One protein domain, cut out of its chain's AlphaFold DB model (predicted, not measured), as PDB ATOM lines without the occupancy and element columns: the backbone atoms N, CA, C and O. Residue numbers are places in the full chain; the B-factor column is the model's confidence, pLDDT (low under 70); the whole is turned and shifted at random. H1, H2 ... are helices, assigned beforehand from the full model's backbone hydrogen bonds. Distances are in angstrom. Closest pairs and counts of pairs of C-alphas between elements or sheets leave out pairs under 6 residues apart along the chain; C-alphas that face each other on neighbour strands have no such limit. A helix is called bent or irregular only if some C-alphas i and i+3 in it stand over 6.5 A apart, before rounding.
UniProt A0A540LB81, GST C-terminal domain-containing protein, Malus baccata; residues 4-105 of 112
ATOM      1  N   CYS A   4     161.470 193.381 191.443       51.31
ATOM      2  CA  CYS A   4     161.139 193.720 192.832       51.31
ATOM      3  C   CYS A   4     162.055 193.045 193.873       51.31
ATOM      4  O   CYS A   4     162.238 193.591 194.954       51.31
ATOM      5  N   GLY A   5     162.655 191.887 193.553       50.66
ATOM      6  CA  GLY A   5     163.524 191.116 194.459       50.66
ATOM      7  C   GLY A   5     164.924 191.687 194.681       50.66
ATOM      8  O   GLY A   5     165.543 191.388 195.696       50.66
ATOM      9  N   PHE A   6     165.419 192.500 193.748       58.84
ATOM     10  CA  PHE A   6     166.794 193.021 193.752       58.84
ATOM     11  C   PHE A   6     166.857 194.551 193.834       58.84
ATOM     12  O   PHE A   6     167.925 195.137 193.654       58.84
ATOM     13  N   ALA A   7     165.729 195.219 194.084       59.56
ATOM     14  CA  ALA A   7     165.699 196.668 194.193       59.56
ATOM     15  C   ALA A   7     166.532 197.127 195.403       59.56
ATOM     16  O   ALA A   7     166.154 196.925 196.552       59.56
ATOM     17  N   GLN A   8     167.668 197.775 195.136       64.44
ATOM     18  CA  GLN A   8     168.571 198.304 196.168       64.44
ATOM     19  C   GLN A   8     168.069 199.615 196.801       64.44
ATOM     20  O   GLN A   8     168.734 200.184 197.662       64.44
ATOM     21  N   SER A   9     166.907 200.122 196.372       75.81
ATOM     22  CA  SER A   9     166.288 201.327 196.926       75.81
ATOM     23  C   SER A   9     164.765 201.229 196.924       75.81
ATOM     24  O   SER A   9     164.174 200.614 196.033       75.81
ATOM     25  N   GLN A  10     164.135 201.906 197.889       73.69
ATOM     26  CA  GLN A  10     162.676 201.971 198.013       73.69
ATOM     27  C   GLN A  10     162.016 202.497 196.729       73.69
ATOM     28  O   GLN A  10     161.063 201.909 196.240       73.69
ATOM     29  N   LYS A  11     162.592 203.533 196.102       78.69
ATOM     30  CA  LYS A  11     162.068 204.120 194.858       78.69
ATOM     31  C   LYS A  11     162.073 203.134 193.680       78.69
ATOM     32  O   LYS A  11     161.134 203.116 192.885       78.69
ATOM     33  N   ALA A  12     163.122 202.318 193.557       74.69
ATOM     34  CA  ALA A  12     163.205 201.290 192.517       74.69
ATOM     35  C   ALA A  12     162.201 200.155 192.762       74.69
ATOM     36  O   ALA A  12     161.603 199.651 191.813       74.69
ATOM     37  N   TYR A  13     161.986 199.795 194.030       72.75
ATOM     38  CA  TYR A  13     160.945 198.852 194.423       72.75
ATOM     39  C   TYR A  13     159.550 199.397 194.078       72.75
ATOM     40  O   TYR A  13     158.809 198.725 193.367       72.75
ATOM     41  N   ASP A  14     159.224 200.631 194.483       75.94
ATOM     42  CA  ASP A  14     157.905 201.237 194.251       75.94
ATOM     43  C   ASP A  14     157.593 201.339 192.750       75.94
ATOM     44  O   ASP A  14     156.486 201.029 192.313       75.94
ATOM     45  N   THR A  15     158.594 201.707 191.942       80.25
ATOM     46  CA  THR A  15     158.466 201.772 190.476       80.25
ATOM     47  C   THR A  15     158.196 200.390 189.884       80.25
ATOM     48  O   THR A  15     157.248 200.222 189.124       80.25
ATOM     49  N   ALA A  16     158.985 199.380 190.264       78.12
ATOM     50  CA  ALA A  16     158.830 198.024 189.742       78.12
ATOM     51  C   ALA A  16     157.494 197.382 190.154       78.12
ATOM     52  O   ALA A  16     156.906 196.633 189.376       78.12
ATOM     53  N   VAL A  17     157.010 197.677 191.364       76.19
ATOM     54  CA  VAL A  17     155.700 197.218 191.837       76.19
ATOM     55  C   VAL A  17     154.574 197.902 191.069       76.19
ATOM     56  O   VAL A  17     153.636 197.222 190.665       76.19
ATOM     57  N   ASN A  18     154.664 199.211 190.828       81.38
ATOM     58  CA  ASN A  18     153.661 199.923 190.036       81.38
ATOM     59  C   ASN A  18     153.608 199.403 188.594       81.38
ATOM     60  O   ASN A  18     152.538 198.993 188.166       81.38
ATOM     61  N   GLU A  19     154.752 199.283 187.909       83.81
ATOM     62  CA  GLU A  19     154.816 198.712 186.550       83.81
ATOM     63  C   GLU A  19     154.176 197.315 186.471       83.81
ATOM     64  O   GLU A  19     153.529 196.964 185.483       83.81
ATOM     65  N   LEU A  20     154.363 196.501 187.513       82.19
ATOM     66  CA  LEU A  20     153.802 195.158 187.581       82.19
ATOM     67  C   LEU A  20     152.276 195.180 187.695       82.19
ATOM     68  O   LEU A  20     151.616 194.442 186.966       82.19
ATOM     69  N   PHE A  21     151.724 196.004 188.588       81.38
ATOM     70  CA  PHE A  21     150.274 196.126 188.744       81.38
ATOM     71  C   PHE A  21     149.622 196.762 187.513       81.38
ATOM     72  O   PHE A  21     148.633 196.219 187.041       81.38
ATOM     73  N   ASP A  22     150.235 197.783 186.913       86.31
ATOM     74  CA  ASP A  22     149.736 198.398 185.675       86.31
ATOM     75  C   ASP A  22     149.677 197.374 184.525       86.31
ATOM     76  O   ASP A  22     148.732 197.337 183.733       86.31
ATOM     77  N   THR A  23     150.671 196.482 184.453       88.19
ATOM     78  CA  THR A  23     150.674 195.385 183.476       88.19
ATOM     79  C   THR A  23     149.565 194.369 183.768       88.19
ATOM     80  O   THR A  23     148.916 193.894 182.838       88.19
ATOM     81  N   LEU A  24     149.334 194.023 185.039       86.12
ATOM     82  CA  LEU A  24     148.259 193.105 185.428       86.12
ATOM     83  C   LEU A  24     146.874 193.693 185.137       86.12
ATOM     84  O   LEU A  24     146.041 192.976 184.592       86.12
ATOM     85  N   ASP A  25     146.655 194.978 185.426       87.56
ATOM     86  CA  ASP A  25     145.421 195.696 185.089       87.56
ATOM     87  C   ASP A  25     145.190 195.697 183.566       87.56
ATOM     88  O   ASP A  25     144.107 195.356 183.099       87.56
ATOM     89  N   THR A  26     146.237 195.946 182.771       90.12
ATOM     90  CA  THR A  26     146.148 195.883 181.298       90.12
ATOM     91  C   THR A  26     145.730 194.492 180.802       90.12
ATOM     92  O   THR A  26     144.936 194.362 179.869       90.12
ATOM     93  N   ILE A  27     146.269 193.429 181.410       89.31
ATOM     94  CA  ILE A  27     145.919 192.050 181.045       89.31
ATOM     95  C   ILE A  27     144.491 191.714 181.491       89.31
ATOM     96  O   ILE A  27     143.778 191.044 180.749       89.31
ATOM     97  N   GLU A  28     144.062 192.166 182.670       89.00
ATOM     98  CA  GLU A  28     142.689 191.989 183.159       89.00
ATOM     99  C   GLU A  28     141.670 192.626 182.210       89.00
ATOM    100  O   GLU A  28     140.675 191.984 181.859       89.00
ATOM    101  N   ASP A  29     141.944 193.850 181.757       91.00
ATOM    102  CA  ASP A  29     141.106 194.560 180.794       91.00
ATOM    103  C   ASP A  29     141.076 193.832 179.448       91.00
ATOM    104  O   ASP A  29     140.010 193.661 178.854       91.00
ATOM    105  N   HIS A  30     142.212 193.314 178.977       91.38
ATOM    106  CA  HIS A  30     142.252 192.512 177.752       91.38
ATOM    107  C   HIS A  30     141.432 191.220 177.883       91.38
ATOM    108  O   HIS A  30     140.607 190.906 177.022       91.38
ATOM    109  N   LEU A  31     141.591 190.495 178.992       89.00
ATOM    110  CA  LEU A  31     140.847 189.262 179.278       89.00
ATOM    111  C   LEU A  31     139.359 189.506 179.585       89.00
ATOM    112  O   LEU A  31     138.581 188.553 179.623       89.00
ATOM    113  N   SER A  32     138.939 190.760 179.779       89.69
ATOM    114  CA  SER A  32     137.516 191.115 179.855       89.69
ATOM    115  C   SER A  32     136.814 190.981 178.500       89.69
ATOM    116  O   SER A  32     135.631 190.648 178.438       89.69
ATOM    117  N   CYS A  33     137.552 191.213 177.412       89.19
ATOM    118  CA  CYS A  33     137.043 191.166 176.043       89.19
ATOM    119  C   CYS A  33     137.338 189.825 175.359       89.19
ATOM    120  O   CYS A  33     136.584 189.404 174.483       89.19
ATOM    121  N   TRP A  34     138.424 189.154 175.752       87.56
ATOM    122  CA  TRP A  34     138.925 187.942 175.105       87.56
ATOM    123  C   TRP A  34     139.051 186.786 176.093       87.56
ATOM    124  O   TRP A  34     139.427 186.960 177.248       87.56
ATOM    125  N   ARG A  35     138.772 185.563 175.632       86.56
ATOM    126  CA  ARG A  35     138.804 184.375 176.496       86.56
ATOM    127  C   ARG A  35     140.221 183.979 176.934       86.56
ATOM    128  O   ARG A  35     140.373 183.448 178.037       86.56
ATOM    129  N   TYR A  36     141.206 184.197 176.064       87.44
ATOM    130  CA  TYR A  36     142.633 183.939 176.257       87.44
ATOM    131  C   TYR A  36     143.450 185.120 175.715       87.44
ATOM    132  O   TYR A  36     142.942 185.939 174.950       87.44
ATOM    133  N   LEU A  37     144.736 185.194 176.066       87.38
ATOM    134  CA  LEU A  37     145.628 186.289 175.656       87.38
ATOM    135  C   LEU A  37     145.678 186.482 174.134       87.38
ATOM    136  O   LEU A  37     145.732 187.614 173.656       87.38
ATOM    137  N   CYS A  38     145.645 185.382 173.382       89.75
ATOM    138  CA  CYS A  38     145.788 185.375 171.927       89.75
ATOM    139  C   CYS A  38     144.470 185.088 171.184       89.75
ATOM    140  O   CYS A  38     144.515 184.680 170.025       89.75
ATOM    141  N   GLY A  39     143.312 185.251 171.831       86.00
ATOM    142  CA  GLY A  39     142.008 185.045 171.199       86.00
ATOM    143  C   GLY A  39     141.150 183.974 171.871       86.00
ATOM    144  O   GLY A  39     141.027 183.936 173.096       86.00
ATOM    145  N   ASP A  40     140.546 183.106 171.060       86.50
ATOM    146  CA  ASP A  40     139.619 182.060 171.523       86.50
ATOM    147  C   ASP A  40     140.292 180.716 171.829       86.50
ATOM    148  O   ASP A  40     139.685 179.842 172.457       86.50
ATOM    149  N   GLU A  41     141.558 180.554 171.443       85.69
ATOM    150  CA  GLU A  41     142.336 179.344 171.693       85.69
ATOM    151  C   GLU A  41     143.392 179.546 172.778       85.69
ATOM    152  O   GLU A  41     144.018 180.599 172.897       85.69
ATOM    153  N   LEU A  42     143.616 178.488 173.558       86.06
ATOM    154  CA  LEU A  42     144.629 178.468 174.605       86.06
ATOM    155  C   LEU A  42     146.023 178.334 173.989       86.06
ATOM    156  O   LEU A  42     146.312 177.366 173.283       86.06
ATOM    157  N   THR A  43     146.910 179.267 174.321       89.56
ATOM    158  CA  THR A  43     148.269 179.326 173.776       89.56
ATOM    159  C   THR A  43     149.340 179.146 174.850       89.56
ATOM    160  O   THR A  43     149.074 179.114 176.052       89.56
ATOM    161  N   HIS A  44     150.604 179.041 174.424       86.69
ATOM    162  CA  HIS A  44     151.744 179.007 175.348       86.69
ATOM    163  C   HIS A  44     151.845 180.276 176.206       86.69
ATOM    164  O   HIS A  44     152.347 180.201 177.328       86.69
ATOM    165  N   ALA A  45     151.353 181.415 175.706       87.19
ATOM    166  CA  ALA A  45     151.329 182.663 176.458       87.19
ATOM    167  C   ALA A  45     150.462 182.527 177.719       87.19
ATOM    168  O   ALA A  45     150.915 182.873 178.808       87.19
ATOM    169  N   ASP A  46     149.277 181.920 177.596       87.06
ATOM    170  CA  ASP A  46     148.351 181.692 178.713       87.06
ATOM    171  C   ASP A  46     148.953 180.761 179.769       87.06
ATOM    172  O   ASP A  46     148.833 180.996 180.970       87.06
ATOM    173  N   VAL A  47     149.677 179.727 179.328       85.94
ATOM    174  CA  VAL A  47     150.389 178.809 180.229       85.94
ATOM    175  C   VAL A  47     151.518 179.531 180.968       85.94
ATOM    176  O   VAL A  47     151.680 179.358 182.177       85.94
ATOM    177  N   CYS A  48     152.301 180.357 180.272       88.19
ATOM    178  CA  CYS A  48     153.381 181.123 180.892       88.19
ATOM    179  C   CYS A  48     152.835 182.120 181.925       88.19
ATOM    180  O   CYS A  48     153.353 182.189 183.048       88.19
ATOM    181  N   LEU A  49     151.754 182.827 181.575       85.62
ATOM    182  CA  LEU A  49     151.043 183.732 182.473       85.62
ATOM    183  C   LEU A  49     150.547 182.978 183.711       85.62
ATOM    184  O   LEU A  49     150.898 183.355 184.825       85.62
ATOM    185  N   PHE A  50     149.851 181.853 183.531       82.44
ATOM    186  CA  PHE A  50     149.363 181.002 184.619       82.44
ATOM    187  C   PHE A  50     150.460 180.634 185.621       82.44
ATOM    188  O   PHE A  50     150.320 180.861 186.820       82.44
ATOM    189  N   THR A  51     151.607 180.135 185.147       80.06
ATOM    190  CA  THR A  51     152.702 179.760 186.059       80.06
ATOM    191  C   THR A  51     153.319 180.945 186.807       80.06
ATOM    192  O   THR A  51     153.990 180.747 187.826       80.06
ATOM    193  N   THR A  52     153.131 182.158 186.288       82.19
ATOM    194  CA  THR A  52     153.545 183.399 186.941       82.19
ATOM    195  C   THR A  52     152.525 183.796 188.003       82.19
ATOM    196  O   THR A  52     152.929 184.055 189.132       82.19
ATOM    197  N   LEU A  53     151.225 183.745 187.691       79.50
ATOM    198  CA  LEU A  53     150.121 184.078 188.601       79.50
ATOM    199  C   LEU A  53     150.045 183.139 189.812       79.50
ATOM    200  O   LEU A  53     150.037 183.607 190.948       79.50
ATOM    201  N   THR A  54     150.134 181.822 189.608       76.06
ATOM    202  CA  THR A  54     150.113 180.853 190.721       76.06
ATOM    203  C   THR A  54     151.295 181.053 191.679       76.06
ATOM    204  O   THR A  54     151.197 180.821 192.883       76.06
ATOM    205  N   ARG A  55     152.448 181.505 191.163       74.25
ATOM    206  CA  ARG A  55     153.585 181.894 192.011       74.25
ATOM    207  C   ARG A  55     153.394 183.276 192.624       74.25
ATOM    208  O   ARG A  55     153.911 183.512 193.710       74.25
ATOM    209  N   PHE A  56     152.682 184.174 191.953       69.31
ATOM    210  CA  PHE A  56     152.393 185.514 192.444       69.31
ATOM    211  C   PHE A  56     151.635 185.459 193.773       69.31
ATOM    212  O   PHE A  56     152.067 186.087 194.736       69.31
ATOM    213  N   ASP A  57     150.603 184.621 193.871       65.44
ATOM    214  CA  ASP A  57     149.756 184.551 195.066       65.44
ATOM    215  C   ASP A  57     150.501 184.002 196.303       65.44
ATOM    216  O   ASP A  57     150.359 184.518 197.414       65.44
ATOM    217  N   LEU A  58     151.390 183.019 196.093       62.09
ATOM    218  CA  LEU A  58     152.223 182.410 197.141       62.09
ATOM    219  C   LEU A  58     153.417 183.278 197.564       62.09
ATOM    220  O   LEU A  58     153.846 183.229 198.715       62.09
ATOM    221  N   VAL A  59     154.001 184.021 196.624       57.62
ATOM    222  CA  VAL A  59     155.305 184.670 196.816       57.62
ATOM    223  C   VAL A  59     155.143 186.166 197.051       57.62
ATOM    224  O   VAL A  59     155.760 186.691 197.970       57.62
ATOM    225  N   TYR A  60     154.319 186.879 196.281       61.78
ATOM    226  CA  TYR A  60     154.318 188.346 196.328       61.78
ATOM    227  C   TYR A  60     153.576 188.939 197.520       61.78
ATOM    228  O   TYR A  60     154.054 189.924 198.093       61.78
ATOM    229  N   ASN A  61     152.485 188.306 197.953       56.25
ATOM    230  CA  ASN A  61     151.799 188.701 199.184       56.25
ATOM    231  C   ASN A  61     152.715 188.568 200.412       56.25
ATOM    232  O   ASN A  61     152.658 189.395 201.320       56.25
ATOM    233  N   VAL A  62     153.589 187.555 200.423       51.75
ATOM    234  CA  VAL A  62     154.411 187.191 201.588       51.75
ATOM    235  C   VAL A  62     155.793 187.857 201.573       51.75
ATOM    236  O   VAL A  62     156.224 188.372 202.600       51.75
ATOM    237  N   LEU A  63     156.492 187.890 200.431       50.56
ATOM    238  CA  LEU A  63     157.869 188.406 200.340       50.56
ATOM    239  C   LEU A  63     157.958 189.914 200.115       50.56
ATOM    240  O   LEU A  63     158.926 190.526 200.559       50.56
ATOM    241  N   PHE A  64     156.979 190.519 199.439       52.38
ATOM    242  CA  PHE A  64     157.098 191.914 199.016       52.38
ATOM    243  C   PHE A  64     156.179 192.870 199.762       52.38
ATOM    244  O   PHE A  64     156.309 194.067 199.558       52.38
ATOM    245  N   ARG A  65     155.265 192.392 200.620       54.94
ATOM    246  CA  ARG A  65     154.204 193.227 201.224       54.94
ATOM    247  C   ARG A  65     153.409 194.031 200.179       54.94
ATOM    248  O   ARG A  65     152.866 195.084 200.501       54.94
ATOM    249  N   CYS A  66     153.317 193.543 198.939       53.09
ATOM    250  CA  CYS A  66     152.551 194.174 197.863       53.09
ATOM    251  C   CYS A  66     151.043 194.017 198.123       53.09
ATOM    252  O   CYS A  66     150.376 193.194 197.512       53.09
ATOM    253  N   THR A  67     150.502 194.810 199.046       58.03
ATOM    254  CA  THR A  67     149.093 194.785 199.482       58.03
ATOM    255  C   THR A  67     148.222 195.742 198.662       58.03
ATOM    256  O   THR A  67     147.316 196.374 199.189       58.03
ATOM    257  N   LYS A  68     148.508 195.891 197.361       64.06
ATOM    258  CA  LYS A  68     147.736 196.791 196.491       64.06
ATOM    259  C   LYS A  68     146.395 196.179 196.086       64.06
ATOM    260  O   LYS A  68     145.376 196.849 196.175       64.06
ATOM    261  N   LYS A  69     146.413 194.922 195.641       68.69
ATOM    262  CA  LYS A  69     145.234 194.190 195.166       68.69
ATOM    263  C   LYS A  69     145.554 192.696 195.145       68.69
ATOM    264  O   LYS A  69     146.616 192.319 194.640       68.69
ATOM    265  N   LYS A  70     144.700 191.846 195.717       71.50
ATOM    266  CA  LYS A  70     144.889 190.385 195.664       71.50
ATOM    267  C   LYS A  70     144.579 189.863 194.267       71.50
ATOM    268  O   LYS A  70     143.747 190.430 193.568       71.50
ATOM    269  N   LEU A  71     145.179 188.734 193.886       72.19
ATOM    270  CA  LEU A  71     144.877 188.100 192.602       72.19
ATOM    271  C   LEU A  71     143.383 187.739 192.476       72.19
ATOM    272  O   LEU A  71     142.798 187.919 191.417       72.19
ATOM    273  N   LEU A  72     142.750 187.340 193.584       73.00
ATOM    274  CA  LEU A  72     141.306 187.072 193.675       73.00
ATOM    275  C   LEU A  72     140.412 188.277 193.330       73.00
ATOM    276  O   LEU A  72     139.238 188.095 193.029       73.00
ATOM    277  N   GLU A  73     140.935 189.502 193.405       79.88
ATOM    278  CA  GLU A  73     140.197 190.719 193.047       79.88
ATOM    279  C   GLU A  73     140.240 191.002 191.533       79.88
ATOM    280  O   GLU A  73     139.555 191.907 191.058       79.88
ATOM    281  N   TYR A  74     141.025 190.232 190.772       82.75
ATOM    282  CA  TYR A  74     141.035 190.234 189.313       82.75
ATOM    283  C   TYR A  74     140.162 189.091 188.799       82.75
ATOM    284  O   TYR A  74     140.537 187.916 188.851       82.75
ATOM    285  N   THR A  75     138.968 189.430 188.323       85.44
ATOM    286  CA  THR A  75     137.932 188.441 188.008       85.44
ATOM    287  C   THR A  75     138.308 187.622 186.773       85.44
ATOM    288  O   THR A  75     138.148 186.399 186.773       85.44
ATOM    289  N   ASN A  76     138.850 188.263 185.735       87.12
ATOM    290  CA  ASN A  76     139.179 187.604 184.473       87.12
ATOM    291  C   ASN A  76     140.484 186.805 184.575       87.12
ATOM    292  O   ASN A  76     140.563 185.676 184.074       87.12
ATOM    293  N   LEU A  77     141.488 187.335 185.278       84.19
ATOM    294  CA  LEU A  77     142.728 186.620 185.588       84.19
ATOM    295  C   LEU A  77     142.460 185.372 186.437       84.19
ATOM    296  O   LEU A  77     142.914 184.284 186.072       84.19
ATOM    297  N   HIS A  78     141.672 185.491 187.510       83.06
ATOM    298  CA  HIS A  78     141.310 184.346 188.349       83.06
ATOM    299  C   HIS A  78     140.497 183.302 187.569       83.06
ATOM    300  O   HIS A  78     140.790 182.107 187.625       83.06
ATOM    301  N   ALA A  79     139.531 183.735 186.751       85.06
ATOM    302  CA  ALA A  79     138.773 182.823 185.894       85.06
ATOM    303  C   ALA A  79     139.677 182.081 184.892       85.06
ATOM    304  O   ALA A  79     139.453 180.907 184.585       85.06
ATOM    305  N   THR A  80     140.712 182.747 184.377       81.50
ATOM    306  CA  THR A  80     141.706 182.126 183.494       81.50
ATOM    307  C   THR A  80     142.526 181.080 184.250       81.50
ATOM    308  O   THR A  80     142.724 179.971 183.741       81.50
ATOM    309  N   GLU A  81     142.917 181.375 185.491       81.94
ATOM    310  CA  GLU A  81     143.618 180.439 186.369       81.94
ATOM    311  C   GLU A  81     142.802 179.163 186.626       81.94
ATOM    312  O   GLU A  81     143.292 178.053 186.391       81.94
ATOM    313  N   GLU A  82     141.532 179.297 187.008       82.38
ATOM    314  CA  GLU A  82     140.641 178.158 187.245       82.38
ATOM    315  C   GLU A  82     140.431 177.301 185.987       82.38
ATOM    316  O   GLU A  82     140.476 176.066 186.050       82.38
ATOM    317  N   ARG A  83     140.257 177.937 184.818       84.50
ATOM    318  CA  ARG A  83     140.101 177.240 183.526       84.50
ATOM    319  C   ARG A  83     141.326 176.388 183.194       84.50
ATOM    320  O   ARG A  83     141.181 175.226 182.800       84.50
ATOM    321  N   LEU A  84     142.528 176.943 183.357       83.38
ATOM    322  CA  LEU A  84     143.786 176.226 183.130       83.38
ATOM    323  C   LEU A  84     143.988 175.112 184.164       83.38
ATOM    324  O   LEU A  84     144.294 173.977 183.785       83.38
ATOM    325  N   ALA A  85     143.747 175.382 185.448       81.50
ATOM    326  CA  ALA A  85     143.846 174.383 186.509       81.50
ATOM    327  C   ALA A  85     142.910 173.188 186.257       81.50
ATOM    328  O   ALA A  85     143.327 172.031 186.381       81.50
ATOM    329  N   PHE A  86     141.671 173.446 185.825       81.31
ATOM    330  CA  PHE A  86     140.726 172.407 185.424       81.31
ATOM    331  C   PHE A  86     141.250 171.590 184.236       81.31
ATOM    332  O   PHE A  86     141.285 170.357 184.302       81.31
ATOM    333  N   PHE A  87     141.726 172.253 183.178       77.38
ATOM    334  CA  PHE A  87     142.282 171.591 181.995       77.38
ATOM    335  C   PHE A  87     143.454 170.654 182.344       77.38
ATOM    336  O   PHE A  87     143.484 169.491 181.921       77.38
ATOM    337  N   TYR A  88     144.396 171.115 183.171       72.19
ATOM    338  CA  TYR A  88     145.542 170.312 183.608       72.19
ATOM    339  C   TYR A  88     145.147 169.179 184.562       72.19
ATOM    340  O   TYR A  88     145.636 168.052 184.410       72.19
ATOM    341  N   ARG A  89     144.223 169.427 185.501       74.06
ATOM    342  CA  ARG A  89     143.674 168.387 186.387       74.06
ATOM    343  C   ARG A  89     143.000 167.282 185.576       74.06
ATOM    344  O   ARG A  89     143.229 166.101 185.838       74.06
ATOM    345  N   PHE A  90     142.249 167.646 184.540       61.12
ATOM    346  CA  PHE A  90     141.565 166.692 183.673       61.12
ATOM    347  C   PHE A  90     142.539 165.882 182.801       61.12
ATOM    348  O   PHE A  90     142.409 164.660 182.712       61.12
ATOM    349  N   ARG A  91     143.580 166.501 182.215       60.81
ATOM    350  CA  ARG A  91     144.624 165.753 181.474       60.81
ATOM    351  C   ARG A  91     145.363 164.748 182.358       60.81
ATOM    352  O   ARG A  91     145.654 163.644 181.897       60.81
ATOM    353  N   ARG A  92     145.632 165.092 183.624       54.03
ATOM    354  CA  ARG A  92     146.258 164.171 184.589       54.03
ATOM    355  C   ARG A  92     145.363 162.964 184.883       54.03
ATOM    356  O   ARG A  92     145.861 161.842 184.949       54.03
ATOM    357  N   LEU A  93     144.051 163.177 184.986       57.88
ATOM    358  CA  LEU A  93     143.078 162.112 185.235       57.88
ATOM    359  C   LEU A  93     142.827 161.226 184.005       57.88
ATOM    360  O   LEU A  93     142.735 160.011 184.156       57.88
ATOM    361  N   ARG A  94     142.821 161.769 182.778       51.66
ATOM    362  CA  ARG A  94     142.666 160.958 181.550       51.66
ATOM    363  C   ARG A  94     143.803 159.954 181.348       51.66
ATOM    364  O   ARG A  94     143.551 158.846 180.883       51.66
ATOM    365  N   LYS A  95     145.036 160.305 181.732       50.41
ATOM    366  CA  LYS A  95     146.189 159.390 181.644       50.41
ATOM    367  C   LYS A  95     146.041 158.189 182.588       50.41
ATOM    368  O   LYS A  95     146.381 157.075 182.211       50.41
ATOM    369  N   LEU A  96     145.488 158.405 183.783       50.69
ATOM    370  CA  LEU A  96     145.243 157.347 184.771       50.69
ATOM    371  C   LEU A  96     143.995 156.517 184.446       50.69
ATOM    372  O   LEU A  96     144.021 155.303 184.616       50.69
ATOM    373  N   ALA A  97     142.936 157.136 183.920       55.47
ATOM    374  CA  ALA A  97     141.712 156.434 183.536       55.47
ATOM    375  C   ALA A  97     141.932 155.471 182.353       55.47
ATOM    376  O   ALA A  97     141.430 154.350 182.375       55.47
ATOM    377  N   ILE A  98     142.734 155.863 181.352       57.38
ATOM    378  CA  ILE A  98     143.116 154.974 180.240       57.38
ATOM    379  C   ILE A  98     143.986 153.813 180.744       57.38
ATOM    380  O   ILE A  98     143.767 152.676 180.342       57.38
ATOM    381  N   LEU A  99     144.924 154.063 181.666       52.62
ATOM    382  CA  LEU A  99     145.734 153.003 182.279       52.62
ATOM    383  C   LEU A  99     144.894 152.048 183.146       52.62
ATOM    384  O   LEU A  99     145.130 150.847 183.105       52.62
ATOM    385  N   GLN A 100     143.878 152.532 183.865       54.25
ATOM    386  CA  GLN A 100     142.941 151.673 184.606       54.25
ATOM    387  C   GLN A 100     142.039 150.842 183.681       54.25
ATOM    388  O   GLN A 100     141.753 149.685 183.990       54.25
ATOM    389  N   LEU A 101     141.606 151.400 182.546       58.25
ATOM    390  CA  LEU A 101     140.840 150.674 181.527       58.25
ATOM    391  C   LEU A 101     141.694 149.623 180.800       58.25
ATOM    392  O   LEU A 101     141.218 148.513 180.585       58.25
ATOM    393  N   LEU A 102     142.958 149.931 180.488       59.56
ATOM    394  CA  LEU A 102     143.907 148.979 179.898       59.56
ATOM    395  C   LEU A 102     144.314 147.872 180.885       59.56
ATOM    396  O   LEU A 102     144.460 146.723 180.482       59.56
ATOM    397  N   TRP A 103     144.448 148.178 182.180       50.72
ATOM    398  CA  TRP A 103     144.859 147.199 183.197       50.72
ATOM    399  C   TRP A 103     143.725 146.258 183.644       50.72
ATOM    400  O   TRP A 103     143.984 145.120 184.028       50.72
ATOM    401  N   LYS A 104     142.453 146.668 183.513       55.25
ATOM    402  CA  LYS A 104     141.288 145.787 183.743       55.25
ATOM    403  C   LYS A 104     141.109 144.684 182.682       55.25
ATOM    404  O   LYS A 104     140.233 143.842 182.848       55.25
ATOM    405  N   GLY A 105     141.916 144.668 181.616       53.53
ATOM    406  CA  GLY A 105     141.844 143.680 180.531       53.53
ATOM    407  C   GLY A 105     142.757 142.451 180.668       53.53
ATOM    408  O   GLY A 105     142.663 141.550 179.839       53.53
TER     409      GLY A 105
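Overview. This is residues 4 to 105 of the 112 residues of the protein "GST C-terminal domain-containing protein" of Malus baccata (UniProt A0A540LB81). A long helical arm sticks out of a small, loosely built body: H1 and H2 stay apart from each other, and the first part of H3 meets both before residues 86 to 105 run out free. Without residues 86 to 105, the body of 82 residues spans 42 by 22 by 20 A. The printed part has 102 residues with three named helices, H1, H2 and H3 in chain order, and no named strand; the class is all helix. The whole is loose, with a radius of gyration of the C-alphas of 17.8 A and spans of 65 by 30 by 21 A.

Arrangement. H1, residues 10 to 33, is apart from H2, residues 44 to 63. H1 touches H3, residues 75 to 103, with its residues 27 to 32 alone; the closest C-alphas, of Leu 31 and Asn 76, are 5.7 A apart. Their lines are only just about perpendicular, at 70.4 degrees. H2 touches H3 with residues 47 to 54 alone, closest at the C-alphas of Phe 50 and Glu 81, 6.0 A apart. They run opposite ways at a steep tilt of 68 degrees, only just short of about perpendicular. O i to N i+4 pairs are within hydrogen-bond range in 19 of 20 for H1, 12 of 16 for H2 and 24 of 25 for H3.

Along the chain. H1 begins at C-alpha 10 (162.676, 201.971, 198.013) and is 35.4 A long from first to last C-alpha. H2, 27.4 A long, has a kink of 40 degrees near residue 57 and is only just irregular: C-alphas 58 and 61 are 6.6 A apart. H3, 42.1 A long, ends at C-alpha 103 (144.859, 147.199, 183.197).

Size, cuts and confidence. The C-alphas of Lys 11 and Gly 105, the two farthest apart, are 65.3 A apart. The printed part has no cut. The link from H1 to H2 is short, that from H2 to H3 long. Mean pLDDT of the printed part is 74.0; residues 4 to 8, 56 to 69 and 90 to 105 are under 70.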